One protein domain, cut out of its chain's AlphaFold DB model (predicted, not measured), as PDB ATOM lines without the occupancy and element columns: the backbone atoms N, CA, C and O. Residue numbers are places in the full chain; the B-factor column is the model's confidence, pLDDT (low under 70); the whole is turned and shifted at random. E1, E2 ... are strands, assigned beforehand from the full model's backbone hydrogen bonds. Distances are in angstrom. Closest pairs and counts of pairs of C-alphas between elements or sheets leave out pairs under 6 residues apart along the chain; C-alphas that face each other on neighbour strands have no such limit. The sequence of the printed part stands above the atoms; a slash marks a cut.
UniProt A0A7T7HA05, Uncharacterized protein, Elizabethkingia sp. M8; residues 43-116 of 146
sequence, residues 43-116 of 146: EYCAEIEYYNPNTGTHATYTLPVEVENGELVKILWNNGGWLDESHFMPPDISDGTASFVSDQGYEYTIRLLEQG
ATOM      1  N   GLU A  43      51.998  -1.651 -11.130       97.75
ATOM      2  CA  GLU A  43      52.417  -0.681 -12.137       97.75
ATOM      3  C   GLU A  43      51.943  -1.094 -13.530       97.75
ATOM      4  O   GLU A  43      52.024  -2.270 -13.898       97.75
ATOM      5  N   TYR A  44      51.529  -0.118 -14.329       97.50
ATOM      6  CA  TYR A  44      51.110  -0.294 -15.714       97.50
ATOM      7  C   TYR A  44      51.699   0.798 -16.589       97.50
ATOM      8  O   TYR A  44      51.819   1.948 -16.178       97.50
ATOM      9  N   CYS A  45      51.978   0.470 -17.839       97.25
ATOM     10  CA  CYS A  45      52.096   1.478 -18.868       97.25
ATOM     11  C   CYS A  45      50.706   1.945 -19.268       97.25
ATOM     12  O   CYS A  45      49.828   1.127 -19.534       97.25
ATOM     13  N   ALA A  46      50.519   3.258 -19.334       97.25
ATOM     14  CA  ALA A  46      49.258   3.866 -19.720       97.25
ATOM     15  C   ALA A  46      49.467   4.937 -20.786       97.25
ATOM     16  O   ALA A  46      50.477   5.645 -20.798       97.25
ATOM     17  N   GLU A  47      48.488   5.066 -21.672       97.81
ATOM     18  CA  GLU A  47      48.331   6.245 -22.513       97.81
ATOM     19  C   GLU A  47      47.660   7.351 -21.695       97.81
ATOM     20  O   GLU A  47      46.650   7.120 -21.036       97.81
ATOM     21  N   ILE A  48      48.250   8.543 -21.718       97.81
ATOM     22  CA  ILE A  48      47.828   9.697 -20.928       97.81
ATOM     23  C   ILE A  48      47.577  10.855 -21.874       97.81
ATOM     24  O   ILE A  48      48.522  11.434 -22.412       97.81
ATOM     25  N   GLU A  49      46.314  11.213 -22.049       98.44
ATOM     26  CA  GLU A  49      45.913  12.444 -22.712       98.44
ATOM     27  C   GLU A  49      45.847  13.570 -21.684       98.44
ATOM     28  O   GLU A  49      45.162  13.470 -20.670       98.44
ATOM     29  N   TYR A  50      46.577  14.644 -21.952       97.75
ATOM     30  CA  TYR A  50      46.646  15.852 -21.141       97.75
ATOM     31  C   TYR A  50      46.009  17.018 -21.889       97.75
ATOM     32  O   TYR A  50      46.319  17.234 -23.064       97.75
ATOM     33  N   TYR A  51      45.213  17.828 -21.193       98.56
ATOM     34  CA  TYR A  51      44.679  19.087 -21.702       98.56
ATOM     35  C   TYR A  51      44.797  20.224 -20.676       98.56
ATOM     36  O   TYR A  51      44.439  20.093 -19.505       98.56
ATOM     37  N   ASN A  52      45.293  21.378 -21.132       98.19
ATOM     38  CA  ASN A  52      45.335  22.616 -20.358       98.19
ATOM     39  C   ASN A  52      44.247  23.583 -20.853       98.19
ATOM     40  O   ASN A  52      44.441  24.219 -21.896       98.19
ATOM     41  N   PRO A  53      43.143  23.772 -20.110       97.94
ATOM     42  CA  PRO A  53      42.051  24.641 -20.546       97.94
ATOM     43  C   PRO A  53      42.443  26.124 -20.611       97.94
ATOM     44  O   PRO A  53      41.845  26.888 -21.367       97.94
ATOM     45  N   ASN A  54      43.473  26.550 -19.872       97.44
ATOM     46  CA  ASN A  54      43.901  27.951 -19.848       97.44
ATOM     47  C   ASN A  54      44.630  28.369 -21.133       97.44
ATOM     48  O   ASN A  54      44.579  29.534 -21.524       97.44
ATOM     49  N   THR A  55      45.330  27.434 -21.781       97.94
ATOM     50  CA  THR A  55      46.131  27.682 -22.993       97.94
ATOM     51  C   THR A  55      45.583  26.973 -24.231       97.94
ATOM     52  O   THR A  55      46.007  27.283 -25.343       97.94
ATOM     53  N   GLY A  56      44.671  26.013 -24.058       97.94
ATOM     54  CA  GLY A  56      44.164  25.143 -25.118       97.94
ATOM     55  C   GLY A  56      45.171  24.094 -25.604       97.94
ATOM     56  O   GLY A  56      44.956  23.480 -26.648       97.94
ATOM     57  N   THR A  57      46.288  23.898 -24.899       97.62
ATOM     58  CA  THR A  57      47.323  22.934 -25.297       97.62
ATOM     59  C   THR A  57      46.944  21.518 -24.888       97.62
ATOM     60  O   THR A  57      46.443  21.324 -23.782       97.62
ATOM     61  N   HIS A  58      47.258  20.541 -25.735       97.75
ATOM     62  CA  HIS A  58      47.078  19.119 -25.451       97.75
ATOM     63  C   HIS A  58      48.346  18.327 -25.778       97.75
ATOM     64  O   HIS A  58      49.160  18.762 -26.597       97.75
ATOM     65  N   ALA A  59      48.512  17.175 -25.137       96.38
ATOM     66  CA  ALA A  59      49.590  16.232 -25.411       96.38
ATOM     67  C   ALA A  59      49.165  14.807 -25.045       96.38
ATOM     68  O   ALA A  59      48.314  14.622 -24.181       96.38
ATOM     69  N   THR A  60      49.800  13.818 -25.671       97.00
ATOM     70  CA  THR A  60      49.628  12.402 -25.333       97.00
ATOM     71  C   THR A  60      50.974  11.822 -24.922       97.00
ATOM     72  O   THR A  60      51.982  12.051 -25.594       97.00
ATOM     73  N   TYR A  61      50.992  11.069 -23.827       95.25
ATOM     74  CA  TYR A  61      52.180  10.411 -23.296       95.25
ATOM     75  C   TYR A  61      51.930   8.920 -23.101       95.25
ATOM     76  O   TYR A  61      50.798   8.503 -22.889       95.25
ATOM     77  N   THR A  62      53.000   8.129 -23.115       96.62
ATOM     78  CA  THR A  62      52.980   6.759 -22.597       96.62
ATOM     79  C   THR A  62      53.889   6.717 -21.381       96.62
ATOM     80  O   THR A  62      55.098   6.917 -21.519       96.62
ATOM     81  N   LEU A  63      53.309   6.547 -20.196       96.50
ATOM     82  CA  LEU A  63      54.007   6.675 -18.914       96.50
ATOM     83  C   LEU A  63      53.611   5.547 -17.955       96.50
ATOM     84  O   LEU A  63      52.516   4.998 -18.093       96.50
ATOM     85  N   PRO A  64      54.481   5.217 -16.983       97.31
ATOM     86  CA  PRO A  64      54.114   4.329 -15.897       97.31
ATOM     87  C   PRO A  64      53.083   4.987 -14.975       97.31
ATOM     88  O   PRO A  64      53.218   6.160 -14.607       97.31
ATOM     89  N   VAL A  65      52.092   4.206 -14.565       98.31
ATOM     90  CA  VAL A  65      51.087   4.552 -13.560       98.31
ATOM     91  C   VAL A  65      50.982   3.447 -12.517       98.31
ATOM     92  O   VAL A  65      51.326   2.302 -12.800       98.31
ATOM     93  N   GLU A  66      50.508   3.785 -11.324       98.38
ATOM     94  CA  GLU A  66      50.274   2.842 -10.226       98.38
ATOM     95  C   GLU A  66      48.774   2.754  -9.940       98.38
ATOM     96  O   GLU A  66      48.100   3.786  -9.830       98.38
ATOM     97  N   VAL A  67      48.273   1.521  -9.856       98.31
ATOM     98  CA  VAL A  67      46.890   1.182  -9.516       98.31
ATOM     99  C   VAL A  67      46.882   0.480  -8.163       98.31
ATOM    100  O   VAL A  67      47.647  -0.467  -7.964       98.31
ATOM    101  N   GLU A  68      46.020   0.927  -7.253       97.75
ATOM    102  CA  GLU A  68      45.787   0.305  -5.947       97.75
ATOM    103  C   GLU A  68      44.284   0.268  -5.651       97.75
ATOM    104  O   GLU A  68      43.609   1.290  -5.726       97.75
ATOM    105  N   ASN A  69      43.751  -0.899  -5.283       95.94
ATOM    106  CA  ASN A  69      42.333  -1.119  -4.971       95.94
ATOM    107  C   ASN A  69      41.374  -0.604  -6.062       95.94
ATOM    108  O   ASN A  69      40.344  -0.005  -5.751       95.94
ATOM    109  N   GLY A  70      41.738  -0.800  -7.332       96.12
ATOM    110  CA  GLY A  70      40.950  -0.341  -8.480       96.12
ATOM    111  C   GLY A  70      41.050   1.162  -8.763       96.12
ATOM    112  O   GLY A  70      40.408   1.643  -9.690       96.12
ATOM    113  N   GLU A  71      41.868   1.912  -8.023       98.19
ATOM    114  CA  GLU A  71      42.040   3.355  -8.196       98.19
ATOM    115  C   GLU A  71      43.404   3.696  -8.802       98.19
ATOM    116  O   GLU A  71      44.424   3.073  -8.506       98.19
ATOM    117  N   LEU A  72      43.444   4.731  -9.640       98.50
ATOM    118  CA  LEU A  72      44.698   5.324 -10.098       98.50
ATOM    119  C   LEU A  72      45.279   6.184  -8.972       98.50
ATOM    120  O   LEU A  72      44.700   7.214  -8.636       98.50
ATOM    121  N   VAL A  73      46.451   5.827  -8.446       98.50
ATOM    122  CA  VAL A  73      47.065   6.550  -7.312       98.50
ATOM    123  C   VAL A  73      48.299   7.363  -7.698       98.50
ATOM    124  O   VAL A  73      48.678   8.299  -6.989       98.50
ATOM    125  N   LYS A  74      48.944   7.050  -8.833       98.56
ATOM    126  CA  LYS A  74      50.178   7.733  -9.252       98.56
ATOM    127  C   LYS A  74      50.419   7.704 -10.758       98.56
ATOM    128  O   LYS A  74      50.194   6.692 -11.409       98.56
ATOM    129  N   ILE A  75      50.979   8.790 -11.291       98.19
ATOM    130  CA  ILE A  75      51.562   8.904 -12.636       98.19
ATOM    131  C   ILE A  75      53.039   9.279 -12.488       98.19
ATOM    132  O   ILE A  75      53.356  10.280 -11.842       98.19
ATOM    133  N   LEU A  76      53.947   8.530 -13.112       97.00
ATOM    134  CA  LEU A  76      55.388   8.787 -13.075       97.00
ATOM    135  C   LEU A  76      55.854   9.498 -14.353       97.00
ATOM    136  O   LEU A  76      55.715   8.987 -15.461       97.00
ATOM    137  N   TRP A  77      56.461  10.675 -14.216       94.44
ATOM    138  CA  TRP A  77      56.987  11.445 -15.343       94.44
ATOM    139  C   TRP A  77      58.439  11.071 -15.658       94.44
ATOM    140  O   TRP A  77      59.278  10.921 -14.770       94.44
ATOM    141  N   ASN A  78      58.786  11.046 -16.947       88.06
ATOM    142  CA  ASN A  78      60.138  10.715 -17.427       88.06
ATOM    143  C   ASN A  78      61.253  11.643 -16.903       88.06
ATOM    144  O   ASN A  78      62.430  11.293 -16.959       88.06
ATOM    145  N   ASN A  79      60.909  12.835 -16.412       89.56
ATOM    146  CA  ASN A  79      61.851  13.775 -15.802       89.56
ATOM    147  C   ASN A  79      62.094  13.515 -14.300       89.56
ATOM    148  O   ASN A  79      62.756  14.327 -13.655       89.56
ATOM    149  N   GLY A  80      61.577  12.413 -13.746       87.88
ATOM    150  CA  GLY A  80      61.739  12.037 -12.339       87.88
ATOM    151  C   GLY A  80      60.748  12.707 -11.382       87.88
ATOM    152  O   GLY A  80      60.936  12.618 -10.172       87.88
ATOM    153  N   GLY A  81      59.725  13.389 -11.902       94.56
ATOM    154  CA  GLY A  81      58.582  13.861 -11.119       94.56
ATOM    155  C   GLY A  81      57.438  12.847 -11.103       94.56
ATOM    156  O   GLY A  81      57.447  11.875 -11.855       94.56
ATOM    157  N   TRP A  82      56.422  13.097 -10.284       96.81
ATOM    158  CA  TRP A  82      55.193  12.308 -10.268       96.81
ATOM    159  C   TRP A  82      53.982  13.201 -10.002       96.81
ATOM    160  O   TRP A  82      54.111  14.311  -9.487       96.81
ATOM    161  N   LEU A  83      52.816  12.711 -10.398       97.25
ATOM    162  CA  LEU A  83      51.520  13.224  -9.980       97.25
ATOM    163  C   LEU A  83      50.882  12.131  -9.121       97.25
ATOM    164  O   LEU A  83      50.811  10.993  -9.573       97.25
ATOM    165  N   ASP A  84      50.458  12.445  -7.904       97.88
ATOM    166  CA  ASP A  84      49.821  11.496  -6.982       97.88
ATOM    167  C   ASP A  84      48.566  12.113  -6.343       97.88
ATOM    168  O   ASP A  84      48.135  13.207  -6.718       97.88
ATOM    169  N   GLU A  85      48.004  11.427  -5.353       97.00
ATOM    170  CA  GLU A  85      46.785  11.809  -4.629       97.00
ATOM    171  C   GLU A  85      46.852  13.190  -3.949       97.00
ATOM    172  O   GLU A  85      45.831  13.766  -3.571       97.00
ATOM    173  N   SER A  86      48.048  13.765  -3.782       97.69
ATOM    174  CA  SER A  86      48.179  15.144  -3.300       97.69
ATOM    175  C   SER A  86      47.781  16.185  -4.355       97.69
ATOM    176  O   SER A  86      47.502  17.333  -4.005       97.69
ATOM    177  N   HIS A  87      47.722  15.776  -5.624       97.56
ATOM    178  CA  HIS A  87      47.433  16.614  -6.784       97.56
ATOM    179  C   HIS A  87      46.132  16.257  -7.507       97.56
ATOM    180  O   HIS A  87      45.681  17.034  -8.348       97.56
ATOM    181  N   PHE A  88      45.513  15.113  -7.217       97.88
ATOM    182  CA  PHE A  88      44.206  14.745  -7.761       97.88
ATOM    183  C   PHE A  88      43.453  13.799  -6.823       97.88
ATOM    184  O   PHE A  88      44.047  13.140  -5.981       97.88
ATOM    185  N   MET A  89      42.129  13.736  -6.974       97.94
ATOM    186  CA  MET A  89      41.315  12.728  -6.292       97.94
ATOM    187  C   MET A  89      41.425  11.405  -7.061       97.94
ATOM    188  O   MET A  89      41.094  11.439  -8.250       97.94
ATOM    189  N   PRO A  90      41.856  10.291  -6.438       98.25
ATOM    190  CA  PRO A  90      41.989   8.999  -7.112       98.25
ATOM    191  C   PRO A  90      40.696   8.605  -7.832       98.25
ATOM    192  O   PRO A  90      39.648   8.509  -7.188       98.25
ATOM    193  N   PRO A  91      40.711   8.466  -9.168       98.38
ATOM    194  CA  PRO A  91      39.569   7.950  -9.899       98.38
ATOM    195  C   PRO A  91      39.600   6.419  -9.931       98.38
ATOM    196  O   PRO A  91      40.672   5.815 -10.011       98.38
ATOM    197  N   ASP A  92      38.412   5.816  -9.956       97.88
ATOM    198  CA  ASP A  92      38.233   4.415 -10.337       97.88
ATOM    199  C   ASP A  92      38.776   4.199 -11.759       97.88
ATOM    200  O   ASP A  92      38.465   4.964 -12.677       97.88
ATOM    201  N   ILE A  93      39.629   3.191 -11.909       97.75
ATOM    202  CA  ILE A  93      40.255   2.747 -13.159       97.75
ATOM    203  C   ILE A  93      40.146   1.223 -13.306       97.75
ATOM    204  O   ILE A  93      40.861   0.616 -14.106       97.75
ATOM    205  N   SER A  94      39.253   0.588 -12.543       95.56
ATOM    206  CA  SER A  94      39.043  -0.863 -12.560       95.56
ATOM    207  C   SER A  94      38.696  -1.404 -13.951       95.56
ATOM    208  O   SER A  94      39.067  -2.531 -14.260       95.56
ATOM    209  N   ASP A  95      38.074  -0.596 -14.820       95.00
ATOM    210  CA  ASP A  95      37.755  -0.932 -16.218       95.00
ATOM    211  C   ASP A  95      38.886  -0.610 -17.226       95.00
ATOM    212  O   ASP A  95      38.747  -0.818 -18.436       95.00
ATOM    213  N   GLY A  96      40.015  -0.096 -16.736       96.19
ATOM    214  CA  GLY A  96      41.186   0.283 -17.518       96.19
ATOM    215  C   GLY A  96      41.172   1.702 -18.077       96.19
ATOM    216  O   GLY A  96      42.136   2.078 -18.749       96.19
ATOM    217  N   THR A  97      40.131   2.502 -17.828       97.88
ATOM    218  CA  THR A  97      40.059   3.899 -18.270       97.88
ATOM    219  C   THR A  97      39.614   4.816 -17.137       97.88
ATOM    220  O   THR A  97      38.660   4.541 -16.428       97.88
ATOM    221  N   ALA A  98      40.267   5.965 -16.985       98.25
ATOM    222  CA  ALA A  98      39.865   6.958 -15.995       98.25
ATOM    223  C   ALA A  98      40.087   8.376 -16.506       98.25
ATOM    224  O   ALA A  98      41.006   8.632 -17.285       98.25
ATOM    225  N   SER A  99      39.295   9.323 -16.013       98.50
ATOM    226  CA  SER A  99      39.519  10.748 -16.251       98.50
ATOM    227  C   SER A  99      39.444  11.519 -14.943       98.50
ATOM    228  O   SER A  99      38.596  11.244 -14.095       98.50
ATOM    229  N   PHE A 100      40.309  12.515 -14.785       98.62
ATOM    230  CA  PHE A 100      40.318  13.376 -13.607       98.62
ATOM    231  C   PHE A 100      40.814  14.786 -13.943       98.62
ATOM    232  O   PHE A 100      41.388  15.040 -15.004       98.62
ATOM    233  N   VAL A 101      40.589  15.709 -13.010       98.50
ATOM    234  CA  VAL A 101      41.111  17.077 -13.062       98.50
ATOM    235  C   VAL A 101      42.081  17.260 -11.902       98.50
ATOM    236  O   VAL A 101      41.736  16.942 -10.763       98.50
ATOM    237  N   SER A 102      43.288  17.752 -12.177       98.25
ATOM    238  CA  SER A 102      44.262  18.040 -11.120       98.25
ATOM    239  C   SER A 102      43.886  19.280 -10.303       98.25
ATOM    240  O   SER A 102      43.074  20.111 -10.712       98.25
ATOM    241  N   ASP A 103      44.544  19.458  -9.163       97.81
ATOM    242  CA  ASP A 103      44.498  20.651  -8.311       97.81
ATOM    243  C   ASP A 103      44.860  21.962  -9.043       97.81
ATOM    244  O   ASP A 103      44.448  23.048  -8.631       97.81
ATOM    245  N   GLN A 104      45.590  21.868 -10.158       97.06
ATOM    246  CA  GLN A 104      45.930  22.982 -11.050       97.06
ATOM    247  C   GLN A 104      44.889  23.229 -12.155       97.06
ATOM    248  O   GLN A 104      45.026  24.186 -12.921       97.06
ATOM    249  N   GLY A 105      43.849  22.400 -12.245       98.12
ATOM    250  CA  GLY A 105      42.796  22.515 -13.252       98.12
ATOM    251  C   GLY A 105      43.178  21.961 -14.625       98.12
ATOM    252  O   GLY A 105      42.600  22.390 -15.619       98.12
ATOM    253  N   TYR A 106      44.159  21.057 -14.706       98.44
ATOM    254  CA  TYR A 106      44.452  20.335 -15.948       98.44
ATOM    255  C   TYR A 106      43.623  19.063 -16.030       98.44
ATOM    256  O   TYR A 106      43.404  18.398 -15.021       98.44
ATOM    257  N   GLU A 107      43.193  18.728 -17.237       98.62
ATOM    258  CA  GLU A 107      42.355  17.567 -17.504       98.62
ATOM    259  C   GLU A 107      43.226  16.410 -17.995       98.62
ATOM    260  O   GLU A 107      44.102  16.598 -18.848       98.62
ATOM    261  N   TYR A 108      42.980  15.223 -17.447       98.69
ATOM    262  CA  TYR A 108      43.692  13.997 -17.782       98.69
ATOM    263  C   TYR A 108      42.704  12.896 -18.154       98.69
ATOM    264  O   TYR A 108      41.691  12.723 -17.476       98.69
ATOM    265  N   THR A 109      43.026  12.131 -19.195       98.69
ATOM    266  CA  THR A 109      42.382  10.849 -19.512       98.69
ATOM    267  C   THR A 109      43.450   9.775 -19.626       98.69
ATOM    268  O   THR A 109      44.448   9.957 -20.322       98.69
ATOM    269  N   ILE A 110      43.250   8.680 -18.907       98.44
ATOM    270  CA  ILE A 110      44.207   7.599 -18.708       98.44
ATOM    271  C   ILE A 110      43.606   6.327 -19.274       98.44
ATOM    272  O   ILE A 110      42.453   6.016 -18.987       98.44
ATOM    273  N   ARG A 111      44.396   5.588 -20.048       98.31
ATOM    274  CA  ARG A 111      44.035   4.271 -20.570       98.31
ATOM    275  C   ARG A 111      45.163   3.290 -20.295       98.31
ATOM    276  O   ARG A 111      46.264   3.458 -20.825       98.31
ATOM    277  N   LEU A 112      44.897   2.280 -19.473       96.81
ATOM    278  CA  LEU A 112      45.862   1.227 -19.164       96.81
ATOM    279  C   LEU A 112      46.193   0.425 -20.431       96.81
ATOM    280  O   LEU A 112      45.331   0.171 -21.275       96.81
ATOM    281  N   LEU A 113      47.467   0.064 -20.583       95.12
ATOM    282  CA  LEU A 113      47.982  -0.736 -21.693       95.12
ATOM    283  C   LEU A 113      48.462  -2.093 -21.169       95.12
ATOM    284  O   LEU A 113      47.694  -3.047 -21.104       95.12
ATOM    285  N   GLU A 114      49.733  -2.185 -20.786       93.31
ATOM    286  CA  GLU A 114      50.379  -3.415 -20.331       93.31
ATOM    287  C   GLU A 114      50.908  -3.260 -18.908       93.31
ATOM    288  O   GLU A 114      51.280  -2.164 -18.492       93.31
ATOM    289  N   GLN A 115      50.950  -4.360 -18.158       94.56
ATOM    290  CA  GLN A 115      51.495  -4.356 -16.804       94.56
ATOM    291  C   GLN A 115      53.022  -4.190 -16.828       94.56
ATOM    292  O   GLN A 115      53.728  -4.864 -17.583       94.56
ATOM    293  N   GLY A 116      53.532  -3.331 -15.952       92.56
ATOM    294  CA  GLY A 116      54.942  -3.000 -15.784       92.56
ATOM    295  C   GLY A 116      55.224  -1.504 -15.933       92.56
ATOM    296  O   GLY A 116      54.410  -0.742 -16.434       92.56
TER     297      GLY A 116
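Overview. This is residues 43 to 116 of the 146 residues of an uncharacterized protein of Elizabethkingia sp. M8 (UniProt A0A7T7HA05). A single sheet of six strands is strongly twisted and rolled part of the way towards a barrel, with the long bent strands E1 and E2 and the strand E6 as its wall. The roll stays open between the edge strands E4 and E5, and residues 85 to 96, which hold no named element, lead from one of these edges to the other. The printed part has 74 residues with six named strands and no named helix, in the order E1, E2, E3, E4, E5, E6 along the chain, and its class is all strand. Across the sheet the order is E4, E3, E2, E1, E6, E5, all antiparallel. The whole is compact, with a radius of gyration of the C-alphas of 11.4 A and spans of 33 by 23 by 21 A.

Along the chain. E1, residues 43 to 52, begins with C-alpha 43 at (52.417, -0.681, -12.137), is 25.7 A long and bends by 58 degrees at residue 46. E2, residues 57 to 68, is the longest strand, 29.8 A, and bends by 72 degrees at residue 62. E3, residues 71 to 76, is 15.2 A long, and E4, residues 82 to 84, is 6.3 A long. E5, residues 97 to 101, is 14.2 A long and begins with C-alpha 97 at (40.059, 3.899, -18.270). E6, residues 107 to 115, is 23.8 A long and ends with C-alpha 115 at (51.495, -4.356, -16.804).

Arrangement. E1 to E4 form a meander, each strand the antiparallel neighbour of the one before. In the hairpin of E1 and E2, at 147 degrees, N 48 and O 61 are 2.8 A apart, within hydrogen-bond range. In the hairpin of E2 and E3, at 120 degrees, N 66 and O 74 are 2.9 A apart. In the hairpin of E3 and E4, at 163 degrees, N 75 and O 83 are 2.8 A apart. E6 is the other neighbour of E1, antiparallel at 161 degrees, with N 49 and O 109 at 2.8 A. In the hairpin of E5 and E6, at 149 degrees, N 110 and O 98 are 2.8 A apart. The closest C-alphas of E3 and E5, those of Leu 72 and Ala 98, are 7.8 A apart. The edge strands E4 and E5 are apart.

Size, cuts and confidence. The two C-alphas farthest apart, those of Thr 55 and Asn 69, are 34.2 A from each other, while the first and last printed C-alphas, Glu 43 and Gly 116, are 5.0 A apart. The link from E4 to E5 is long, with 12 residues; the other four links are tight. The printed part has no cut. The mean pLDDT of the printed part is 97.0, and no printed residue is under 70.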